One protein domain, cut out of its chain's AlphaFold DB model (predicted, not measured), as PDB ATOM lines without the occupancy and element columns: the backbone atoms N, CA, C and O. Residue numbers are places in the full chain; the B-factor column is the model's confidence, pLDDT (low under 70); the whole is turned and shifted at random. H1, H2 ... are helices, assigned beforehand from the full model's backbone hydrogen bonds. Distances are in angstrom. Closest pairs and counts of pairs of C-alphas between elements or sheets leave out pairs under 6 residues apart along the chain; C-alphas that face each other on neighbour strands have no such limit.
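AT A GLANCE: This is residues 9 to 29 and 47 to 110 of the 110 residues of the protein "ImmA/IrrE family metallo-endopeptidase" of [Clostridium] spiroforme (UniProt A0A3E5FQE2). Two groups of helices sit end to end: H1 crosses H2 at one end, while H3, H4 and H5 form the other, H3 and H4 as a V and H5 turning a corner after H4. The 85 printed residues hold five named helices, H1 to H5 in order, and no named strand: all helix. The whole is compact, radius of gyration of the C-alphas 13.5 A, yet elongated, spanning 46 by 27 by 17 A.

IN THESE COORDINATES: Find C-alpha 9 at (135.840, 157.248, 35.145); H1 runs 25.7 A to residue 27. Then come H2, residues 47 to 60, 20.0 A; H3, 63 to 75, 18.3 A; H4, 80 to 90; and H5, 95 to 104, ending at (156.289, 153.770, 46.230).

HOW THE PARTS SIT: H1 touches H2, Ala 17 to Ala 56 closest, C-alphas 4.8 A apart, at a steep tilt of 52 degrees, opposite ways. H2, with residues 57 to 58 alone, only just touches H5, with 3 pairs of C-alphas within 8 A; Ala 57 and Ala 97 are closest, C-alphas 6.6 A apart. H4 touches H5, about perpendicular at 74 degrees, the closest C-alphas, Ala 88 and Gly 95, 5.3 A apart. H3 touches H4 at a steep tilt of 46 degrees, Leu 73 and Ile 83 closest, C-alphas 6.3 A apart. Every O i to N i+4 pair is within hydrogen-bond range in H2, H3, H4 and H5; in H1, 14 of 15.

THE WHOLE: Residues 30 to 46 are not printed; C-alphas 29 and 47 are 14.2 A apart across the cut. Of the links printed whole, none is long. Residues 27 to 29 and 109 to 110 have pLDDT under 70.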
ATOM      1  N   ASP A   9     135.050 156.148  35.735       76.38
ATOM      2  CA  ASP A   9     135.840 157.248  35.145       76.38
ATOM      3  C   ASP A   9     137.316 157.245  35.591       76.38
ATOM      4  O   ASP A   9     138.218 157.612  34.839       76.38
ATOM      5  N   LYS A  10     137.569 156.758  36.810       82.00
ATOM      6  CA  LYS A  10     138.894 156.586  37.414       82.00
ATOM      7  C   LYS A  10     139.753 155.536  36.709       82.00
ATOM      8  O   LYS A  10     140.944 155.757  36.503       82.00
ATOM      9  N   HIS A  11     139.169 154.388  36.364       81.44
ATOM     10  CA  HIS A  11     139.865 153.331  35.628       81.44
ATOM     11  C   HIS A  11     140.158 153.777  34.200       81.44
ATOM     12  O   HIS A  11     141.286 153.618  33.750       81.44
ATOM     13  N   ILE A  12     139.198 154.438  33.543       84.94
ATOM     14  CA  ILE A  12     139.395 155.004  32.203       84.94
ATOM     15  C   ILE A  12     140.557 156.002  32.206       84.94
ATOM     16  O   ILE A  12     141.451 155.898  31.370       84.94
ATOM     17  N   LEU A  13     140.590 156.940  33.160       87.19
ATOM     18  CA  LEU A  13     141.667 157.929  33.245       87.19
ATOM     19  C   LEU A  13     143.035 157.279  33.486       87.19
ATOM     20  O   LEU A  13     144.022 157.667  32.860       87.19
ATOM     21  N   PHE A  14     143.093 156.279  34.369       88.19
ATOM     22  CA  PHE A  14     144.330 155.551  34.640       88.19
ATOM     23  C   PHE A  14     144.818 154.781  33.408       88.19
ATOM     24  O   PHE A  14     145.989 154.886  33.055       88.19
ATOM     25  N   THR A  15     143.920 154.078  32.711       87.88
ATOM     26  CA  THR A  15     144.231 153.382  31.456       87.88
ATOM     27  C   THR A  15     144.705 154.358  30.383       87.88
ATOM     28  O   THR A  15     145.716 154.104  29.747       87.88
ATOM     29  N   LEU A  16     144.064 155.518  30.221       89.12
ATOM     30  CA  LEU A  16     144.511 156.530  29.255       89.12
ATOM     31  C   LEU A  16     145.937 157.022  29.539       89.12
ATOM     32  O   LEU A  16     146.735 157.161  28.615       89.12
ATOM     33  N   ALA A  17     146.272 157.272  30.808       91.31
ATOM     34  CA  ALA A  17     147.625 157.668  31.191       91.31
ATOM     35  C   ALA A  17     148.649 156.536  30.983       91.31
ATOM     36  O   ALA A  17     149.798 156.805  30.639       91.31
ATOM     37  N   HIS A  18     148.229 155.285  31.170       89.12
ATOM     38  CA  HIS A  18     149.042 154.096  30.922       89.12
ATOM     39  C   HIS A  18     149.341 153.923  29.422       89.12
ATOM     40  O   HIS A  18     150.506 153.843  29.041       89.12
ATOM     41  N   GLU A  19     148.329 153.993  28.553       87.31
ATOM     42  CA  GLU A  19     148.516 153.938  27.092       87.31
ATOM     43  C   GLU A  19     149.367 155.109  26.576       87.31
ATOM     44  O   GLU A  19     150.205 154.949  25.686       87.31
ATOM     45  N   LEU A  20     149.208 156.298  27.168       89.19
ATOM     46  CA  LEU A  20     150.061 157.444  26.859       89.19
ATOM     47  C   LEU A  20     151.536 157.155  27.178       89.19
ATOM     48  O   LEU A  20     152.415 157.593  26.438       89.19
ATOM     49  N   ALA A  21     151.822 156.413  28.249       89.38
ATOM     50  CA  ALA A  21     153.183 156.014  28.582       89.38
ATOM     51  C   ALA A  21     153.780 155.105  27.503       89.38
ATOM     52  O   ALA A  21     154.901 155.353  27.061       89.38
ATOM     53  N   HIS A  22     153.029 154.101  27.041       85.69
ATOM     54  CA  HIS A  22     153.458 153.247  25.930       85.69
ATOM     55  C   HIS A  22     153.738 154.069  24.672       85.69
ATOM     56  O   HIS A  22     154.784 153.917  24.047       85.69
ATOM     57  N   TYR A  23     152.872 155.028  24.345       84.00
ATOM     58  CA  TYR A  23     153.121 155.923  23.219       84.00
ATOM     59  C   TYR A  23     154.404 156.761  23.393       84.00
ATOM     60  O   TYR A  23     155.186 156.917  22.460       84.00
ATOM     61  N   ILE A  24     154.665 157.297  24.587       86.44
ATOM     62  CA  ILE A  24     155.862 158.116  24.831       86.44
ATOM     63  C   ILE A  24     157.143 157.273  24.801       86.44
ATOM     64  O   ILE A  24     158.143 157.710  24.236       86.44
ATOM     65  N   PHE A  25     157.144 156.102  25.438       80.56
ATOM     66  CA  PHE A  25     158.372 155.344  25.686       80.56
ATOM     67  C   PHE A  25     158.638 154.235  24.673       80.56
ATOM     68  O   PHE A  25     159.806 153.935  24.428       80.56
ATOM     69  N   ASP A  26     157.603 153.652  24.075       73.81
ATOM     70  CA  ASP A  26     157.750 152.480  23.206       73.81
ATOM     71  C   ASP A  26     157.609 152.873  21.738       73.81
ATOM     72  O   ASP A  26     158.441 152.490  20.922       73.81
ATOM     73  N   TYR A  27     156.641 153.732  21.406       66.62
ATOM     74  CA  TYR A  27     156.429 154.165  20.021       66.62
ATOM     75  C   TYR A  27     157.506 155.139  19.512       66.62
ATOM     76  O   TYR A  27     157.907 155.074  18.354       66.62
ATOM     77  N   ILE A  28     158.021 156.033  20.364       57.91
ATOM     78  CA  ILE A  28     159.124 156.938  19.975       57.91
ATOM     79  C   ILE A  28     160.454 156.171  19.840       57.91
ATOM     80  O   ILE A  28     161.354 156.617  19.128       57.91
ATOM     81  N   SER A  29     160.571 155.015  20.498       53.56
ATOM     82  CA  SER A  29     161.795 154.210  20.527       53.56
ATOM     83  C   SER A  29     161.868 153.167  19.409       53.56
ATOM     84  O   SER A  29     162.980 152.810  19.026       53.56
ATOM     85  N   ASP A  47     159.099 144.910  31.582       77.69
ATOM     86  CA  ASP A  47     159.669 146.194  32.009       77.69
ATOM     87  C   ASP A  47     158.924 147.394  31.394       77.69
ATOM     88  O   ASP A  47     158.930 148.485  31.971       77.69
ATOM     89  N   SER A  48     158.267 147.202  30.240       82.75
ATOM     90  CA  SER A  48     157.407 148.222  29.637       82.75
ATOM     91  C   SER A  48     156.111 148.427  30.427       82.75
ATOM     92  O   SER A  48     155.850 149.541  30.877       82.75
ATOM     93  N   GLU A  49     155.362 147.360  30.712       82.69
ATOM     94  CA  GLU A  49     154.123 147.425  31.505       82.69
ATOM     95  C   GLU A  49     154.364 148.029  32.897       82.69
ATOM     96  O   GLU A  49     153.588 148.851  33.398       82.69
ATOM     97  N   LEU A  50     155.481 147.668  33.543       83.69
ATOM     98  CA  LEU A  50     155.859 148.247  34.833       83.69
ATOM     99  C   LEU A  50     156.162 149.748  34.711       83.69
ATOM    100  O   LEU A  50     155.746 150.532  35.568       83.69
ATOM    101  N   ARG A  51     156.866 150.163  33.650       88.19
ATOM    102  CA  ARG A  51     157.150 151.576  33.367       88.19
ATOM    103  C   ARG A  51     155.868 152.355  33.083       88.19
ATOM    104  O   ARG A  51     155.711 153.443  33.636       88.19
ATOM    105  N   ALA A  52     154.950 151.807  32.292       89.44
ATOM    106  CA  ALA A  52     153.681 152.444  31.966       89.44
ATOM    107  C   ALA A  52     152.805 152.648  33.207       89.44
ATOM    108  O   ALA A  52     152.307 153.749  33.451       89.44
ATOM    109  N   ASN A  53     152.720 151.636  34.075       86.94
ATOM    110  CA  ASN A  53     152.026 151.743  35.358       86.94
ATOM    111  C   ASN A  53     152.650 152.805  36.281       86.94
ATOM    112  O   ASN A  53     151.928 153.640  36.833       86.94
ATOM    113  N   ARG A  54     153.985 152.825  36.412       88.69
ATOM    114  CA  ARG A  54     154.705 153.840  37.206       88.69
ATOM    115  C   ARG A  54     154.515 155.251  36.654       88.69
ATOM    116  O   ARG A  54     154.366 156.200  37.431       88.69
ATOM    117  N   PHE A  55     154.513 155.397  35.329       92.38
ATOM    118  CA  PHE A  55     154.237 156.666  34.664       92.38
ATOM    119  C   PHE A  55     152.815 157.132  34.960       92.38
ATOM    120  O   PHE A  55     152.656 158.232  35.477       92.38
ATOM    121  N   ALA A  56     151.798 156.299  34.718       92.62
ATOM    122  CA  ALA A  56     150.399 156.646  34.965       92.62
ATOM    123  C   ALA A  56     150.165 157.061  36.425       92.62
ATOM    124  O   ALA A  56     149.572 158.109  36.691       92.62
ATOM    125  N   ALA A  57     150.713 156.296  37.377       91.31
ATOM    126  CA  ALA A  57     150.647 156.623  38.797       91.31
ATOM    127  C   ALA A  57     151.331 157.961  39.112       91.31
ATOM    128  O   ALA A  57     150.750 158.796  39.798       91.31
ATOM    129  N   SER A  58     152.533 158.208  38.589       92.31
ATOM    130  CA  SER A  58     153.270 159.450  38.863       92.31
ATOM    131  C   SER A  58     152.691 160.676  38.157       92.31
ATOM    132  O   SER A  58     152.783 161.781  38.690       92.31
ATOM    133  N   PHE A  59     152.095 160.477  36.983       94.56
ATOM    134  CA  PHE A  59     151.452 161.511  36.185       94.56
ATOM    135  C   PHE A  59     150.140 161.969  36.827       94.56
ATOM    136  O   PHE A  59     149.917 163.166  36.990       94.56
ATOM    137  N   LEU A  60     149.303 161.019  37.258       95.19
ATOM    138  CA  LEU A  60     148.018 161.309  37.899       95.19
ATOM    139  C   LEU A  60     148.159 161.655  39.386       95.19
ATOM    140  O   LEU A  60     147.351 162.412  39.916       95.19
ATOM    141  N   MET A  61     149.195 161.149  40.063       96.69
ATOM    142  CA  MET A  61     149.492 161.425  41.474       96.69
ATOM    143  C   MET A  61     150.923 161.972  41.651       96.69
ATOM    144  O   MET A  61     151.832 161.250  42.097       96.69
ATOM    145  N   PRO A  62     151.155 163.266  41.344       96.69
ATOM    146  CA  PRO A  62     152.459 163.900  41.530       96.69
ATOM    147  C   PRO A  62     152.921 163.818  42.987       96.69
ATOM    148  O   PRO A  62     152.155 164.142  43.895       96.69
ATOM    149  N   ALA A  63     154.177 163.422  43.213       95.12
ATOM    150  CA  ALA A  63     154.688 163.053  44.537       95.12
ATOM    151  C   ALA A  63     154.459 164.136  45.605       95.12
ATOM    152  O   ALA A  63     153.867 163.867  46.644       95.12
ATOM    153  N   SER A  64     154.842 165.384  45.328       95.12
ATOM    154  CA  SER A  64     154.683 166.497  46.272       95.12
ATOM    155  C   SER A  64     153.217 166.761  46.630       95.12
ATOM    156  O   SER A  64     152.878 166.888  47.806       95.12
ATOM    157  N   SER A  65     152.332 166.800  45.630       96.62
ATOM    158  CA  SER A  65     150.894 167.004  45.837       96.62
ATOM    159  C   SER A  65     150.267 165.845  46.612       96.62
ATOM    160  O   SER A  65     149.497 166.057  47.552       96.62
ATOM    161  N   PHE A  66     150.625 164.612  46.251       97.31
ATOM    162  CA  PHE A  66     150.115 163.397  46.871       97.31
ATOM    163  C   PHE A  66     150.550 163.278  48.333       97.31
ATOM    164  O   PHE A  66     149.695 163.174  49.213       97.31
ATOM    165  N   SER A  67     151.851 163.394  48.620       95.75
ATOM    166  CA  SER A  67     152.391 163.316  49.982       95.75
ATOM    167  C   SER A  67     151.829 164.411  50.887       95.75
ATOM    168  O   SER A  67     151.445 164.127  52.019       95.75
ATOM    169  N   ASN A  68     151.713 165.653  50.401       95.25
ATOM    170  CA  ASN A  68     151.125 166.746  51.182       95.25
ATOM    171  C   ASN A  68     149.658 166.470  51.534       95.25
ATOM    172  O   ASN A  68     149.241 166.680  52.675       95.25
ATOM    173  N   THR A  69     148.888 165.957  50.572       95.44
ATOM    174  CA  THR A  69     147.478 165.606  50.775       95.44
ATOM    175  C   THR A  69     147.333 164.436  51.747       95.44
ATOM    176  O   THR A  69     146.524 164.504  52.670       95.44
ATOM    177  N   TYR A  70     148.152 163.390  51.600       95.06
ATOM    178  CA  TYR A  70     148.183 162.245  52.512       95.06
ATOM    179  C   TYR A  70     148.490 162.678  53.953       95.06
ATOM    180  O   TYR A  70     147.717 162.389  54.867       95.06
ATOM    181  N   LYS A  71     149.551 163.474  54.152       93.31
ATOM    182  CA  LYS A  71     149.944 164.004  55.468       93.31
ATOM    183  C   LYS A  71     148.862 164.895  56.084       93.31
ATOM    184  O   LYS A  71     148.647 164.849  57.295       93.31
ATOM    185  N   ALA A  72     148.162 165.698  55.281       92.81
ATOM    186  CA  ALA A  72     147.032 166.496  55.760       92.81
ATOM    187  C   ALA A  72     145.870 165.609  56.242       92.81
ATOM    188  O   ALA A  72     145.325 165.841  57.317       92.81
ATOM    189  N   LEU A  73     145.537 164.550  55.496       92.19
ATOM    190  CA  LEU A  73     144.466 163.619  55.861       92.19
ATOM    191  C   LEU A  73     144.802 162.751  57.085       92.19
ATOM    192  O   LEU A  73     143.893 162.420  57.848       92.19
ATOM    193  N   LEU A  74     146.079 162.421  57.307       89.94
ATOM    194  CA  LEU A  74     146.538 161.755  58.532       89.94
ATOM    195  C   LEU A  74     146.338 162.633  59.775       89.94
ATOM    196  O   LEU A  74     145.888 162.145  60.813       89.94
ATOM    197  N   LYS A  75     146.615 163.941  59.674       89.25
ATOM    198  CA  LYS A  75     146.411 164.897  60.782       89.25
ATOM    199  C   LYS A  75     144.950 164.992  61.219       89.25
ATOM    200  O   LYS A  75     144.686 165.189  62.403       89.25
ATOM    201  N   ASP A  76     144.016 164.761  60.300       85.75
ATOM    202  CA  ASP A  76     142.578 164.703  60.578       85.75
ATOM    203  C   ASP A  76     142.140 163.422  61.326       85.75
ATOM    204  O   ASP A  76     140.940 163.203  61.509       85.75
ATOM    205  N   LYS A  77     143.081 162.562  61.757       79.06
ATOM    206  CA  LYS A  77     142.841 161.292  62.477       79.06
ATOM    207  C   LYS A  77     141.881 160.342  61.751       79.06
ATOM    208  O   LYS A  77     141.101 159.628  62.380       79.06
ATOM    209  N   LYS A  78     141.915 160.349  60.418       77.81
ATOM    210  CA  LYS A  78     141.156 159.405  59.589       77.81
ATOM    211  C   LYS A  78     141.847 158.045  59.589       77.81
ATOM    212  O   LYS A  78     143.071 157.974  59.621       77.81
ATOM    213  N   ASP A  79     141.067 156.973  59.527       89.25
ATOM    214  CA  ASP A  79     141.610 155.638  59.295       89.25
ATOM    215  C   ASP A  79     142.177 155.511  57.867       89.25
ATOM    216  O   ASP A  79     141.801 156.258  56.955       89.25
ATOM    217  N   LYS A  80     143.078 154.543  57.670       89.00
ATOM    218  CA  LYS A  80     143.810 154.348  56.410       89.00
ATOM    219  C   LYS A  80     142.885 154.110  55.209       89.00
ATOM    220  O   LYS A  80     143.141 154.646  54.134       89.00
ATOM    221  N   GLU A  81     141.786 153.378  55.384       92.12
ATOM    222  CA  GLU A  81     140.841 153.093  54.297       92.12
ATOM    223  C   GLU A  81     140.081 154.353  53.869       92.12
ATOM    224  O   GLU A  81     139.940 154.630  52.673       92.12
ATOM    225  N   THR A  82     139.671 155.183  54.832       93.75
ATOM    226  CA  THR A  82     139.083 156.498  54.546       93.75
ATOM    227  C   THR A  82     140.067 157.416  53.819       93.75
ATOM    228  O   THR A  82     139.661 158.144  52.908       93.75
ATOM    229  N   ILE A  83     141.351 157.393  54.188       94.81
ATOM    230  CA  ILE A  83     142.396 158.177  53.512       94.81
ATOM    231  C   ILE A  83     142.553 157.717  52.062       94.81
ATOM    232  O   ILE A  83     142.509 158.549  51.156       94.81
ATOM    233  N   ILE A  84     142.654 156.406  51.827       95.38
ATOM    234  CA  ILE A  84     142.784 155.831  50.483       95.38
ATOM    235  C   ILE A  84     141.586 156.206  49.611       95.38
ATOM    236  O   ILE A  84     141.769 156.660  48.483       95.38
ATOM    237  N   LYS A  85     140.362 156.085  50.139       94.38
ATOM    238  CA  LYS A  85     139.148 156.468  49.408       94.38
ATOM    239  C   LYS A  85     139.158 157.953  49.043       94.38
ATOM    240  O   LYS A  85     138.894 158.300  47.897       94.38
ATOM    241  N   LYS A  86     139.527 158.825  49.986       94.81
ATOM    242  CA  LYS A  86     139.629 160.267  49.730       94.81
ATOM    243  C   LYS A  86     140.691 160.612  48.697       94.81
ATOM    244  O   LYS A  86     140.439 161.451  47.845       94.81
ATOM    245  N   LEU A  87     141.861 159.982  48.751       95.50
ATOM    246  CA  LEU A  87     142.908 160.191  47.751       95.50
ATOM    247  C   LEU A  87     142.462 159.706  46.371       95.50
ATOM    248  O   LEU A  87     142.663 160.412  45.389       95.50
ATOM    249  N   ALA A  88     141.788 158.558  46.302       94.75
ATOM    250  CA  ALA A  88     141.210 158.043  45.066       94.75
ATOM    251  C   ALA A  88     140.172 159.007  44.470       94.75
ATOM    252  O   ALA A  88     140.047 159.105  43.252       94.75
ATOM    253  N   ASP A  89     139.402 159.703  45.309       93.38
ATOM    254  CA  ASP A  89     138.461 160.741  44.874       93.38
ATOM    255  C   ASP A  89     139.186 162.024  44.428       93.38
ATOM    256  O   ASP A  89     138.881 162.550  43.363       93.38
ATOM    257  N   ILE A  90     140.175 162.503  45.194       94.56
ATOM    258  CA  ILE A  90     140.925 163.744  44.909       94.56
ATOM    259  C   ILE A  90     141.727 163.641  43.609       94.56
ATOM    260  O   ILE A  90     141.725 164.571  42.808       94.56
ATOM    261  N   PHE A  91     142.415 162.519  43.406       94.25
ATOM    262  CA  PHE A  91     143.262 162.295  42.232       94.25
ATOM    263  C   PHE A  91     142.520 161.597  41.087       94.25
ATOM    264  O   PHE A  91     143.108 161.366  40.037       94.25
ATOM    265  N   ASN A  92     141.235 161.273  41.272       92.50
ATOM    266  CA  ASN A  92     140.398 160.576  40.296       92.50
ATOM    267  C   ASN A  92     141.040 159.285  39.745       92.50
ATOM    268  O   ASN A  92     141.058 159.041  38.542       92.50
ATOM    269  N   VAL A  93     141.559 158.442  40.641       91.94
ATOM    270  CA  VAL A  93     142.241 157.176  40.311       91.94
ATOM    271  C   VAL A  93     141.686 156.003  41.122       91.94
ATOM    272  O   VAL A  93     141.085 156.216  42.179       91.94
ATOM    273  N   PRO A  94     141.885 154.748  40.685       90.81
ATOM    274  CA  PRO A  94     141.480 153.579  41.456       90.81
ATOM    275  C   PRO A  94     142.181 153.506  42.818       90.81
ATOM    276  O   PRO A  94     143.358 153.843  42.951       90.81
ATOM    277  N   GLY A  95     141.491 152.989  43.839       91.38
ATOM    278  CA  GLY A  95     142.074 152.829  45.179       91.38
ATOM    279  C   GLY A  95     143.291 151.895  45.213       91.38
ATOM    280  O   GLY A  95     144.174 152.067  46.048       91.38
ATOM    281  N   THR A  96     143.380 150.943  44.280       90.12
ATOM    282  CA  THR A  96     144.561 150.084  44.100       90.12
ATOM    283  C   THR A  96     145.795 150.890  43.698       90.12
ATOM    284  O   THR A  96     146.854 150.701  44.290       90.12
ATOM    285  N   ALA A  97     145.651 151.848  42.776       90.56
ATOM    286  CA  ALA A  97     146.736 152.740  42.369       90.56
ATOM    287  C   ALA A  97     147.207 153.630  43.529       90.56
ATOM    288  O   ALA A  97     148.404 153.840  43.698       90.56
ATOM    289  N   VAL A  98     146.282 154.095  44.376       94.81
ATOM    290  CA  VAL A  98     146.614 154.869  45.585       94.81
ATOM    291  C   VAL A  98     147.465 154.054  46.562       94.81
ATOM    292  O   VAL A  98     148.438 154.585  47.086       94.81
ATOM    293  N   ARG A  99     147.129 152.778  46.806       93.19
ATOM    294  CA  ARG A  99     147.912 151.905  47.706       93.19
ATOM    295  C   ARG A  99     149.343 151.737  47.214       93.19
ATOM    296  O   ARG A  99     150.270 152.003  47.970       93.19
ATOM    297  N   ILE A 100     149.498 151.399  45.935       90.38
ATOM    298  CA  ILE A 100     150.811 151.284  45.290       90.38
ATOM    299  C   ILE A 100     151.578 152.600  45.440       90.38
ATOM    300  O   ILE A 100     152.743 152.599  45.812       90.38
ATOM    301  N   ARG A 101     150.915 153.743  45.226       93.69
ATOM    302  CA  ARG A 101     151.566 155.052  45.317       93.69
ATOM    303  C   ARG A 101     152.040 155.413  46.727       93.69
ATOM    304  O   ARG A 101     153.057 156.085  46.863       93.69
ATOM    305  N   ILE A 102     151.317 154.992  47.765       94.06
ATOM    306  CA  ILE A 102     151.736 155.161  49.166       94.06
ATOM    307  C   ILE A 102     153.006 154.347  49.440       94.06
ATOM    308  O   ILE A 102     153.940 154.883  50.034       94.06
ATOM    309  N   GLU A 103     153.049 153.098  48.970       91.12
ATOM    310  CA  GLU A 103     154.212 152.211  49.101       91.12
ATOM    311  C   GLU A 103     155.424 152.750  48.327       91.12
ATOM    312  O   GLU A 103     156.515 152.841  48.882       91.12
ATOM    313  N   GLU A 104     155.233 153.190  47.077       90.31
ATOM    314  CA  GLU A 104     156.289 153.770  46.230       90.31
ATOM    315  C   GLU A 104     156.948 155.015  46.834       90.31
ATOM    316  O   GLU A 104     158.125 155.268  46.588       90.31
ATOM    317  N   LEU A 105     156.172 155.821  47.561       92.81
ATOM    318  CA  LEU A 105     156.633 157.054  48.200       92.81
ATOM    319  C   LEU A 105     157.023 156.850  49.671       92.81
ATOM    320  O   LEU A 105     157.299 157.834  50.354       92.81
ATOM    321  N   GLU A 106     157.006 155.604  50.155       93.19
ATOM    322  CA  GLU A 106     157.369 155.213  51.522       93.19
ATOM    323  C   GLU A 106     156.606 155.984  52.618       93.19
ATOM    324  O   GLU A 106     157.104 156.194  53.722       93.19
ATOM    325  N   LEU A 107     155.363 156.394  52.338       89.31
ATOM    326  CA  LEU A 107     154.584 157.272  53.226       89.31
ATOM    327  C   LEU A 107     153.987 156.554  54.445       89.31
ATOM    328  O   LEU A 107     153.478 157.209  55.348       89.31
ATOM    329  N   ASP A 108     154.024 155.223  54.468       79.12
ATOM    330  CA  ASP A 108     153.610 154.414  55.622       79.12
ATOM    331  C   ASP A 108     154.694 154.311  56.713       79.12
ATOM    332  O   ASP A 108     154.412 153.809  57.800       79.12
ATOM    333  N   ASN A 109     155.920 154.770  56.434       68.50
ATOM    334  CA  ASN A 109     157.071 154.655  57.336       68.50
ATOM    335  C   ASN A 109     157.337 155.924  58.178       68.50
ATOM    336  O   ASN A 109     158.295 155.940  58.951       68.50
ATOM    337  N   GLU A 110     156.530 156.979  58.016       54.56
ATOM    338  CA  GLU A 110     156.619 158.259  58.749       54.56
ATOM    339  C   GLU A 110     155.585 158.366  59.879       54.56
ATOM    340  O   GLU A 110     155.944 158.929  60.941       54.56
TER     341      GLU A 110